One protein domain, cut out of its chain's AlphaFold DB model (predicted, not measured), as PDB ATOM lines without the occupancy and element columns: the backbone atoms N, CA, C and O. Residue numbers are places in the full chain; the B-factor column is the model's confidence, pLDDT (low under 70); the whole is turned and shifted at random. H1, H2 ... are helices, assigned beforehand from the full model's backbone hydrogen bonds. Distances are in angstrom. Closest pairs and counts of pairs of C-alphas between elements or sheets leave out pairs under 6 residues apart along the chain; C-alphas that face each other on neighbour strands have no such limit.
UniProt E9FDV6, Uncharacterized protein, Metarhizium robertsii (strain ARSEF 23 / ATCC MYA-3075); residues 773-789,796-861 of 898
ATOM      1  N   GLU A 773     185.402 147.401  89.125       75.06
ATOM      2  CA  GLU A 773     184.913 146.135  89.669       75.06
ATOM      3  C   GLU A 773     185.793 144.946  89.239       75.06
ATOM      4  O   GLU A 773     186.181 144.127  90.073       75.06
ATOM      5  N   SER A 774     186.180 144.876  87.960       75.81
ATOM      6  CA  SER A 774     187.092 143.854  87.418       75.81
ATOM      7  C   SER A 774     188.512 143.978  87.975       75.81
ATOM      8  O   SER A 774     189.191 142.970  88.186       75.81
ATOM      9  N   ILE A 775     188.976 145.204  88.230       79.44
ATOM     10  CA  ILE A 775     190.279 145.482  88.847       79.44
ATOM     11  C   ILE A 775     190.274 145.009  90.305       79.44
ATOM     12  O   ILE A 775     191.161 144.258  90.717       79.44
ATOM     13  N   TYR A 776     189.235 145.356  91.069       86.75
ATOM     14  CA  TYR A 776     189.089 144.915  92.454       86.75
ATOM     15  C   TYR A 776     188.900 143.393  92.567       86.75
ATOM     16  O   TYR A 776     189.538 142.766  93.412       86.75
ATOM     17  N   ARG A 777     188.126 142.760  91.671       81.69
ATOM     18  CA  ARG A 777     187.981 141.292  91.606       81.69
ATOM     19  C   ARG A 777     189.336 140.602  91.407       81.69
ATOM     20  O   ARG A 777     189.633 139.640  92.113       81.69
ATOM     21  N   ARG A 778     190.198 141.128  90.525       82.50
ATOM     22  CA  ARG A 778     191.579 140.634  90.341       82.50
ATOM     23  C   ARG A 778     192.455 140.854  91.581       82.50
ATOM     24  O   ARG A 778     193.164 139.934  91.978       82.50
ATOM     25  N   TYR A 779     192.368 142.019  92.230       89.19
ATOM     26  CA  TYR A 779     193.085 142.297  93.484       89.19
ATOM     27  C   TYR A 779     192.685 141.327  94.608       89.19
ATOM     28  O   TYR A 779     193.552 140.788  95.295       89.19
ATOM     29  N   VAL A 780     191.385 141.058  94.775       88.62
ATOM     30  CA  VAL A 780     190.867 140.117  95.781       88.62
ATOM     31  C   VAL A 780     191.334 138.688  95.500       88.62
ATOM     32  O   VAL A 780     191.777 138.019  96.431       88.62
ATOM     33  N   LEU A 781     191.315 138.234  94.242       87.94
ATOM     34  CA  LEU A 781     191.826 136.908  93.861       87.94
ATOM     35  C   LEU A 781     193.334 136.767  94.135       87.94
ATOM     36  O   LEU A 781     193.752 135.773  94.727       87.94
ATOM     37  N   ALA A 782     194.144 137.772  93.789       87.56
ATOM     38  CA  ALA A 782     195.579 137.776  94.088       87.56
ATOM     39  C   ALA A 782     195.862 137.810  95.606       87.56
ATOM     40  O   ALA A 782     196.727 137.082  96.098       87.56
ATOM     41  N   ARG A 783     195.077 138.587  96.367       92.69
ATOM     42  CA  ARG A 783     195.131 138.621  97.836       92.69
ATOM     43  C   ARG A 783     194.744 137.279  98.460       92.69
ATOM     44  O   ARG A 783     195.369 136.876  99.438       92.69
ATOM     45  N   GLN A 784     193.756 136.584  97.899       90.50
ATOM     46  CA  GLN A 784     193.321 135.272  98.375       90.50
ATOM     47  C   GLN A 784     194.358 134.182  98.068       90.50
ATOM     48  O   GLN A 784     194.736 133.443  98.969       90.50
ATOM     49  N   ALA A 785     194.917 134.150  96.854       90.56
ATOM     50  CA  ALA A 785     196.008 133.233  96.513       90.56
ATOM     51  C   ALA A 785     197.235 133.423  97.429       90.56
ATOM     52  O   ALA A 785     197.832 132.445  97.880       90.56
ATOM     53  N   TRP A 786     197.577 134.672  97.773       92.25
ATOM     54  CA  TRP A 786     198.620 134.952  98.765       92.25
ATOM     55  C   TRP A 786     198.225 134.509 100.180       92.25
ATOM     56  O   TRP A 786     199.056 133.944 100.886       92.25
ATOM     57  N   TYR A 787     196.973 134.714 100.605       92.81
ATOM     58  CA  TYR A 787     196.481 134.188 101.883       92.81
ATOM     59  C   TYR A 787     196.594 132.666 101.958       92.81
ATOM     60  O   TYR A 787     196.957 132.149 103.012       92.81
ATOM     61  N   ASP A 788     196.284 131.942 100.890       89.62
ATOM     62  CA  ASP A 788     196.264 130.478 100.902       89.62
ATOM     63  C   ASP A 788     197.658 129.854 100.764       89.62
ATOM     64  O   ASP A 788     197.863 128.734 101.224       89.62
ATOM     65  N   SER A 789     198.648 130.619 100.291       89.94
ATOM     66  CA  SER A 789     200.068 130.261 100.402       89.94
ATOM     67  C   SER A 789     200.706 130.579 101.767       89.94
ATOM     68  O   SER A 789     201.871 130.240 101.975       89.94
ATOM     69  N   LYS A 796     196.613 136.712 108.182       87.31
ATOM     70  CA  LYS A 796     195.939 136.949 106.889       87.31
ATOM     71  C   LYS A 796     195.162 138.281 106.869       87.31
ATOM     72  O   LYS A 796     193.938 138.317 106.947       87.31
ATOM     73  N   THR A 797     195.885 139.399 106.778       89.31
ATOM     74  CA  THR A 797     195.327 140.762 106.713       89.31
ATOM     75  C   THR A 797     195.730 141.473 105.423       89.31
ATOM     76  O   THR A 797     196.819 141.251 104.891       89.31
ATOM     77  N   ASN A 798     194.900 142.411 104.950       83.62
ATOM     78  CA  ASN A 798     195.220 143.205 103.759       83.62
ATOM     79  C   ASN A 798     196.490 144.060 103.968       83.62
ATOM     80  O   ASN A 798     197.273 144.256 103.045       83.62
ATOM     81  N   GLN A 799     196.765 144.502 105.203       86.44
ATOM     82  CA  GLN A 799     198.017 145.198 105.520       86.44
ATOM     83  C   GLN A 799     199.245 144.278 105.388       86.44
ATOM     84  O   GLN A 799     200.296 144.739 104.947       86.44
ATOM     85  N   ALA A 800     199.135 142.993 105.747       86.38
ATOM     86  CA  ALA A 800     200.210 142.019 105.554       86.38
ATOM     87  C   ALA A 800     200.431 141.707 104.064       86.38
ATOM     88  O   ALA A 800     201.567 141.795 103.600       86.38
ATOM     89  N   TYR A 801     199.353 141.471 103.306       91.81
ATOM     90  CA  TYR A 801     199.406 141.278 101.851       91.81
ATOM     91  C   TYR A 801     200.113 142.443 101.142       91.81
ATOM     92  O   TYR A 801     201.073 142.237 100.404       91.81
ATOM     93  N   ARG A 802     199.708 143.690 101.428       91.75
ATOM     94  CA  ARG A 802     200.314 144.878 100.803       91.75
ATOM     95  C   ARG A 802     201.798 145.035 101.146       91.75
ATOM     96  O   ARG A 802     202.566 145.385 100.257       91.75
ATOM     97  N   ARG A 803     202.231 144.706 102.376       89.50
ATOM     98  CA  ARG A 803     203.669 144.645 102.719       89.50
ATOM     99  C   ARG A 803     204.410 143.600 101.881       89.50
ATOM    100  O   ARG A 803     205.472 143.914 101.358       89.50
ATOM    101  N   ALA A 804     203.859 142.393 101.748       87.69
ATOM    102  CA  ALA A 804     204.486 141.303 100.997       87.69
ATOM    103  C   ALA A 804     204.606 141.608  99.491       87.69
ATOM    104  O   ALA A 804     205.619 141.284  98.883       87.69
ATOM    105  N   MET A 805     203.613 142.290  98.914       85.62
ATOM    106  CA  MET A 805     203.610 142.711  97.505       85.62
ATOM    107  C   MET A 805     204.346 144.040  97.241       85.62
ATOM    108  O   MET A 805     204.326 144.536  96.117       85.62
ATOM    109  N   GLY A 806     204.961 144.664  98.256       86.44
ATOM    110  CA  GLY A 806     205.639 145.962  98.121       86.44
ATOM    111  C   GLY A 806     204.711 147.157  97.831       86.44
ATOM    112  O   GLY A 806     205.180 148.206  97.387       86.44
ATOM    113  N   LEU A 807     203.403 147.016  98.069       88.88
ATOM    114  CA  LEU A 807     202.387 148.028  97.770       88.88
ATOM    115  C   LEU A 807     202.260 149.073  98.900       88.88
ATOM    116  O   LEU A 807     202.322 148.717 100.083       88.88
ATOM    117  N   PRO A 808     202.005 150.360  98.585       87.75
ATOM    118  CA  PRO A 808     201.790 151.399  99.594       87.75
ATOM    119  C   PRO A 808     200.643 151.053 100.552       87.75
ATOM    120  O   PRO A 808     199.546 150.693 100.129       87.75
ATOM    121  N   LEU A 809     200.860 151.187 101.865       86.94
ATOM    122  CA  LEU A 809     199.834 150.850 102.866       86.94
ATOM    123  C   LEU A 809     198.657 151.836 102.909       86.94
ATOM    124  O   LEU A 809     197.584 151.475 103.391       86.94
ATOM    125  N   ARG A 810     198.876 153.071 102.444       83.50
ATOM    126  CA  ARG A 810     197.894 154.139 102.215       83.50
ATOM    127  C   ARG A 810     198.448 155.074 101.138       83.50
ATOM    128  O   ARG A 810     199.666 155.208 101.031       83.50
ATOM    129  N   TYR A 811     197.564 155.761 100.425       82.19
ATOM    130  CA  TYR A 811     197.912 156.864  99.527       82.19
ATOM    131  C   TYR A 811     197.626 158.232 100.178       82.19
ATOM    132  O   TYR A 811     197.062 158.308 101.273       82.19
ATOM    133  N   GLN A 812     198.045 159.322  99.529       78.88
ATOM    134  CA  GLN A 812     197.670 160.684  99.932       78.88
ATOM    135  C   GLN A 812     196.179 160.942  99.660       78.88
ATOM    136  O   GLN A 812     195.586 160.299  98.792       78.88
ATOM    137  N   LYS A 813     195.565 161.885 100.395       78.81
ATOM    138  CA  LYS A 813     194.124 162.197 100.272       78.81
ATOM    139  C   LYS A 813     193.743 162.524  98.824       78.81
ATOM    140  O   LYS A 813     192.705 162.078  98.352       78.81
ATOM    141  N   ASP A 814     194.616 163.243  98.132       74.44
ATOM    142  CA  ASP A 814     194.350 163.810  96.812       74.44
ATOM    143  C   ASP A 814     194.266 162.735  95.718       74.44
ATOM    144  O   ASP A 814     193.499 162.891  94.775       74.44
ATOM    145  N   LEU A 815     194.938 161.588  95.890       71.56
ATOM    146  CA  LEU A 815     194.807 160.431  94.992       71.56
ATOM    147  C   LEU A 815     193.453 159.716  95.155       71.56
ATOM    148  O   LEU A 815     192.871 159.278  94.166       71.56
ATOM    149  N   TYR A 816     192.911 159.662  96.379       82.25
ATOM    150  CA  TYR A 816     191.557 159.144  96.640       82.25
ATOM    151  C   TYR A 816     190.443 160.092  96.159       82.25
ATOM    152  O   TYR A 816     189.314 159.655  95.952       82.25
ATOM    153  N   ILE A 817     190.740 161.386  96.011       74.88
ATOM    154  CA  ILE A 817     189.844 162.361  95.370       74.88
ATOM    155  C   ILE A 817     189.934 162.179  93.848       74.88
ATOM    156  O   ILE A 817     188.926 161.956  93.181       74.88
ATOM    157  N   TRP A 818     191.157 162.160  93.312       76.44
ATOM    158  CA  TRP A 818     191.439 162.016  91.886       76.44
ATOM    159  C   TRP A 818     190.787 160.777  91.251       76.44
ATOM    160  O   TRP A 818     190.122 160.924  90.228       76.44
ATOM    161  N   CYS A 819     190.874 159.586  91.859       70.44
ATOM    162  CA  CYS A 819     190.279 158.379  91.264       70.44
ATOM    163  C   CYS A 819     188.730 158.398  91.240       70.44
ATOM    164  O   CYS A 819     188.119 157.752  90.382       70.44
ATOM    165  N   ARG A 820     188.086 159.163  92.142       71.75
ATOM    166  CA  ARG A 820     186.626 159.387  92.153       71.75
ATOM    167  C   ARG A 820     186.201 160.419  91.107       71.75
ATOM    168  O   ARG A 820     185.244 160.174  90.373       71.75
ATOM    169  N   ASP A 821     186.912 161.542  91.020       56.59
ATOM    170  CA  ASP A 821     186.509 162.687  90.194       56.59
ATOM    171  C   ASP A 821     186.997 162.591  88.737       56.59
ATOM    172  O   ASP A 821     186.292 163.000  87.810       56.59
ATOM    173  N   TYR A 822     188.173 162.005  88.483       41.59
ATOM    174  CA  TYR A 822     188.796 161.962  87.155       41.59
ATOM    175  C   TYR A 822     188.419 160.714  86.332       41.59
ATOM    176  O   TYR A 822     189.260 160.003  85.793       41.59
ATOM    177  N   LYS A 823     187.110 160.484  86.169       46.75
ATOM    178  CA  LYS A 823     186.527 159.659  85.080       46.75
ATOM    179  C   LYS A 823     187.009 158.204  84.947       46.75
ATOM    180  O   LYS A 823     186.889 157.628  83.868       46.75
ATOM    181  N   GLN A 824     187.493 157.605  86.031       60.31
ATOM    182  CA  GLN A 824     187.917 156.201  86.067       60.31
ATOM    183  C   GLN A 824     187.028 155.342  86.981       60.31
ATOM    184  O   GLN A 824     186.520 154.324  86.522       60.31
ATOM    185  N   MET A 825     186.767 155.766  88.228       68.38
ATOM    186  CA  MET A 825     185.813 155.079  89.122       68.38
ATOM    187  C   MET A 825     184.459 155.796  89.248       68.38
ATOM    188  O   MET A 825     183.441 155.165  89.521       68.38
ATOM    189  N   GLY A 826     184.426 157.119  89.059       65.38
ATOM    190  CA  GLY A 826     183.228 157.928  89.294       65.38
ATOM    191  C   GLY A 826     182.862 158.048  90.781       65.38
ATOM    192  O   GLY A 826     183.476 157.442  91.660       65.38
ATOM    193  N   GLN A 827     181.838 158.846  91.091       63.69
ATOM    194  CA  GLN A 827     181.503 159.175  92.484       63.69
ATOM    195  C   GLN A 827     180.910 158.004  93.290       63.69
ATOM    196  O   GLN A 827     181.083 157.975  94.511       63.69
ATOM    197  N   HIS A 828     180.242 157.056  92.622       72.62
ATOM    198  CA  HIS A 828     179.509 155.935  93.219       72.62
ATOM    199  C   HIS A 828     179.708 154.655  92.393       72.62
ATOM    200  O   HIS A 828     179.695 154.723  91.165       72.62
ATOM    201  N   CYS A 829     179.801 153.496  93.049       70.62
ATOM    202  CA  CYS A 829     179.767 152.190  92.385       70.62
ATOM    203  C   CYS A 829     178.329 151.842  91.959       70.62
ATOM    204  O   CYS A 829     177.371 152.079  92.710       70.62
ATOM    205  N   VAL A 830     178.189 151.254  90.767       60.19
ATOM    206  CA  VAL A 830     176.916 150.798  90.183       60.19
ATOM    207  C   VAL A 830     177.031 149.308  89.855       60.19
ATOM    208  O   VAL A 830     177.171 148.901  88.707       60.19
ATOM    209  N   SER A 831     176.986 148.482  90.899       57.47
ATOM    210  CA  SER A 831     176.944 147.025  90.759       57.47
ATOM    211  C   SER A 831     175.580 146.581  90.216       57.47
ATOM    212  O   SER A 831     174.540 147.033  90.709       57.47
ATOM    213  N   SER A 832     175.585 145.703  89.207       48.59
ATOM    214  CA  SER A 832     174.383 145.187  88.544       48.59
ATOM    215  C   SER A 832     173.330 144.712  89.554       48.59
ATOM    216  O   SER A 832     173.572 143.812  90.355       48.59
ATOM    217  N   GLY A 833     172.148 145.334  89.519       54.16
ATOM    218  CA  GLY A 833     170.991 144.933  90.325       54.16
ATOM    219  C   GLY A 833     170.889 145.503  91.749       54.16
ATOM    220  O   GLY A 833     169.970 145.107  92.465       54.16
ATOM    221  N   ARG A 834     171.762 146.422  92.208       54.47
ATOM    222  CA  ARG A 834     171.634 147.038  93.555       54.47
ATOM    223  C   ARG A 834     171.785 148.567  93.575       54.47
ATOM    224  O   ARG A 834     172.291 149.183  92.644       54.47
ATOM    225  N   LYS A 835     171.291 149.185  94.660       57.06
ATOM    226  CA  LYS A 835     171.319 150.645  94.891       57.06
ATOM    227  C   LYS A 835     172.754 151.196  94.824       57.06
ATOM    228  O   LYS A 835     173.689 150.536  95.276       57.06
ATOM    229  N   ARG A 836     172.899 152.434  94.325       68.44
ATOM    230  CA  ARG A 836     174.170 153.186  94.311       68.44
ATOM    231  C   ARG A 836     174.799 153.204  95.708       68.44
ATOM    232  O   ARG A 836     174.105 153.478  96.684       68.44
ATOM    233  N   ARG A 837     176.111 152.972  95.785       80.56
ATOM    234  CA  ARG A 837     176.906 153.061  97.023       80.56
ATOM    235  C   ARG A 837     178.196 153.840  96.796       80.56
ATOM    236  O   ARG A 837     178.659 153.950  95.662       80.56
ATOM    237  N   GLU A 838     178.812 154.323  97.868       79.12
ATOM    238  CA  GLU A 838     180.185 154.822  97.788       79.12
ATOM    239  C   GLU A 838     181.198 153.695  97.506       79.12
ATOM    240  O   GLU A 838     180.978 152.511  97.796       79.12
ATOM    241  N   TRP A 839     182.339 154.098  96.948       82.81
ATOM    242  CA  TRP A 839     183.529 153.265  96.825       82.81
ATOM    243  C   TRP A 839     184.200 153.062  98.183       82.81
ATOM    244  O   TRP A 839     184.366 154.002  98.962       82.81
ATOM    245  N   THR A 840     184.648 151.841  98.464       87.25
ATOM    246  CA  THR A 840     185.470 151.565  99.643       87.25
ATOM    247  C   THR A 840     186.917 152.009  99.424       87.25
ATOM    248  O   THR A 840     187.415 152.125  98.302       87.25
ATOM    249  N   LYS A 841     187.645 152.215 100.527       85.19
ATOM    250  CA  LYS A 841     189.081 152.533 100.475       85.19
ATOM    251  C   LYS A 841     189.924 151.388  99.907       85.19
ATOM    252  O   LYS A 841     191.003 151.667  99.404       85.19
ATOM    253  N   GLU A 842     189.467 150.135  99.974       87.75
ATOM    254  CA  GLU A 842     190.198 149.012  99.372       87.75
ATOM    255  C   GLU A 842     190.034 148.982  97.848       87.75
ATOM    256  O   GLU A 842     191.035 148.865  97.149       87.75
ATOM    257  N   GLU A 843     188.819 149.202  97.337       87.69
ATOM    258  CA  GLU A 843     188.551 149.340  95.896       87.69
ATOM    259  C   GLU A 843     189.354 150.494  95.278       87.69
ATOM    260  O   GLU A 843     190.014 150.308  94.258       87.69
ATOM    261  N   MET A 844     189.373 151.664  95.933       87.56
ATOM    262  CA  MET A 844     190.182 152.801  95.476       87.56
ATOM    263  C   MET A 844     191.689 152.508  95.502       87.56
ATOM    264  O   MET A 844     192.398 152.912  94.588       87.56
ATOM    265  N   MET A 845     192.201 151.793  96.515       88.31
ATOM    266  CA  MET A 845     193.621 151.404  96.534       88.31
ATOM    267  C   MET A 845     193.953 150.413  95.419       88.31
ATOM    268  O   MET A 845     194.935 150.633  94.723       88.31
ATOM    269  N   ALA A 846     193.124 149.387  95.207       87.06
ATOM    270  CA  ALA A 846     193.315 148.407  94.138       87.06
ATOM    271  C   ALA A 846     193.312 149.050  92.739       87.06
ATOM    272  O   ALA A 846     194.042 148.598  91.857       87.06
ATOM    273  N   TYR A 847     192.527 150.117  92.545       84.56
ATOM    274  CA  TYR A 847     192.566 150.917  91.322       84.56
ATOM    275  C   TYR A 847     193.907 151.651  91.161       84.56
ATOM    276  O   TYR A 847     194.595 151.470  90.157       84.56
ATOM    277  N   ILE A 848     194.306 152.432  92.173       85.25
ATOM    278  CA  ILE A 848     195.543 153.233  92.152       85.25
ATOM    279  C   ILE A 848     196.790 152.333  92.039       85.25
ATOM    280  O   ILE A 848     197.756 152.715  91.381       85.25
ATOM    281  N   ASP A 849     196.777 151.133  92.631       84.94
ATOM    282  CA  ASP A 849     197.855 150.143  92.499       84.94
ATOM    283  C   ASP A 849     198.081 149.730  91.037       84.94
ATOM    284  O   ASP A 849     199.229 149.640  90.601       84.94
ATOM    285  N   LEU A 850     197.001 149.472  90.283       81.44
ATOM    286  CA  LEU A 850     197.081 149.049  88.882       81.44
ATOM    287  C   LEU A 850     197.542 150.194  87.975       81.44
ATOM    288  O   LEU A 850     198.426 149.990  87.149       81.44
ATOM    289  N   ASP A 851     196.966 151.380  88.160       76.94
ATOM    290  CA  ASP A 851     197.305 152.608  87.432       76.94
ATOM    291  C   ASP A 851     198.807 152.939  87.611       76.94
ATOM    292  O   ASP A 851     199.565 153.001  86.644       76.94
ATOM    293  N   THR A 852     199.288 152.927  88.865       75.62
ATOM    294  CA  THR A 852     200.716 153.092  89.214       75.62
ATOM    295  C   THR A 852     201.617 151.991  88.626       75.62
ATOM    296  O   THR A 852     202.807 152.218  88.395       75.62
ATOM    297  N   ALA A 853     201.106 150.769  88.444       75.12
ATOM    298  CA  ALA A 853     201.877 149.655  87.891       75.12
ATOM    299  C   ALA A 853     202.000 149.731  86.362       75.12
ATOM    300  O   ALA A 853     203.067 149.421  85.830       75.12
ATOM    301  N   GLU A 854     200.948 150.168  85.668       64.00
ATOM    302  CA  GLU A 854     200.946 150.312  84.211       64.00
ATOM    303  C   GLU A 854     201.801 151.508  83.762       64.00
ATOM    304  O   GLU A 854     202.614 151.347  82.852       64.00
ATOM    305  N   ASP A 855     201.749 152.643  84.470       61.41
ATOM    306  CA  ASP A 855     202.669 153.773  84.245       61.41
ATOM    307  C   ASP A 855     204.138 153.318  84.310       61.41
ATOM    308  O   ASP A 855     204.922 153.561  83.392       61.41
ATOM    309  N   ARG A 856     204.508 152.556  85.350       68.38
ATOM    310  CA  ARG A 856     205.865 151.993  85.494       68.38
ATOM    311  C   ARG A 856     206.218 150.997  84.391       68.38
ATOM    312  O   ARG A 856     207.388 150.900  84.022       68.38
ATOM    313  N   ARG A 857     205.240 150.245  83.869       72.31
ATOM    314  CA  ARG A 857     205.438 149.332  82.734       72.31
ATOM    315  C   ARG A 857     205.773 150.123  81.469       72.31
ATOM    316  O   ARG A 857     206.730 149.773  80.780       72.31
ATOM    317  N   VAL A 858     205.040 151.207  81.210       52.59
ATOM    318  CA  VAL A 858     205.278 152.119  80.081       52.59
ATOM    319  C   VAL A 858     206.621 152.843  80.227       52.59
ATOM    320  O   VAL A 858     207.402 152.848  79.278       52.59
ATOM    321  N   GLU A 859     206.957 153.375  81.407       55.78
ATOM    322  CA  GLU A 859     208.271 153.984  81.679       55.78
ATOM    323  C   GLU A 859     209.427 153.001  81.433       55.78
ATOM    324  O   GLU A 859     210.405 153.341  80.762       55.78
ATOM    325  N   ALA A 860     209.321 151.769  81.947       66.31
ATOM    326  CA  ALA A 860     210.341 150.737  81.776       66.31
ATOM    327  C   ALA A 860     210.480 150.288  80.312       66.31
ATOM    328  O   ALA A 860     211.595 150.054  79.840       66.31
ATOM    329  N   GLU A 861     209.372 150.205  79.575       63.12
ATOM    330  CA  GLU A 861     209.373 149.880  78.152       63.12
ATOM    331  C   GLU A 861     209.989 151.002  77.305       63.12
ATOM    332  O   GLU A 861     210.875 150.731  76.490       63.12
TER     333      GLU A 861
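This is residues 773 to 789 and 796 to 861 of the 898 residues of an uncharacterized protein of Metarhizium robertsii (strain ARSEF 23 / ATCC MYA-3075) (UniProt E9FDV6). The longest helix, H4, has H1 and H3 packed on opposite sides of its first half, each about perpendicular to it, while its last residues, 852 to 861, stick out alone. H1 and H4 meet near their starts as a V, the short helix H2 packs on the later part of H1, and residues 822 to 840 make a wide loop before H4. The printed part has 83 residues with four named helices, in the order H1, H2, H3, H4, and no named strand; its class is all helix. It is only just compact, close to loose, with a radius of gyration of the C-alphas of 13.7 A and spans of 36 by 32 by 23 A.

H4, residues 841 to 861, touches H1, residues 773 to 788, about perpendicular at 87 degrees; the closest C-alphas, of Tyr 776 and Glu 843, are 5.6 A apart. H1 touches H4 with residues 773 to 779 alone, and H4 touches H1 with residues 843 to 850 alone. H4 also touches H3, residues 813 to 821, with residues 844 to 848 alone, about perpendicular at 90 degrees; the closest C-alphas, of Tyr 816 and Met 844, are 6.6 A apart. H1 touches H2, residues 798 to 804, with residues 783 to 787 alone; the closest C-alphas, of Arg 783 and Tyr 801, are 6.4 A apart, and the lines are only just about perpendicular at 71 degrees. H1 and H3, H2 and H4, and H2 and H3 are apart. Every O i to N i+4 pair is within hydrogen-bond range in H1 and H2, against 4 of 5 in H3 and 16 of 17 in H4.

H4 is 30.3 A long, from C-alpha 841 at (189.081, 152.533, 100.475) to C-alpha 861 at (209.373, 149.880, 78.152). H1 is 22.4 A long and begins at C-alpha 773, (184.913, 146.135, 89.669). H3 is 12.6 A long and H2 9.9 A.

The two C-alphas farthest apart, of Lys 835 and Glu 861, are 41.6 A apart. Residues 790 to 795 are not printed, and C-alphas 789 and 796 are 10.2 A apart across the cut. The link from H3 to H4 is long, 19 residues. The mean pLDDT of the printed part is 77.3; it is under 70 at residues 821 to 827, 830 to 836, 854 to 856 and 858 to 861.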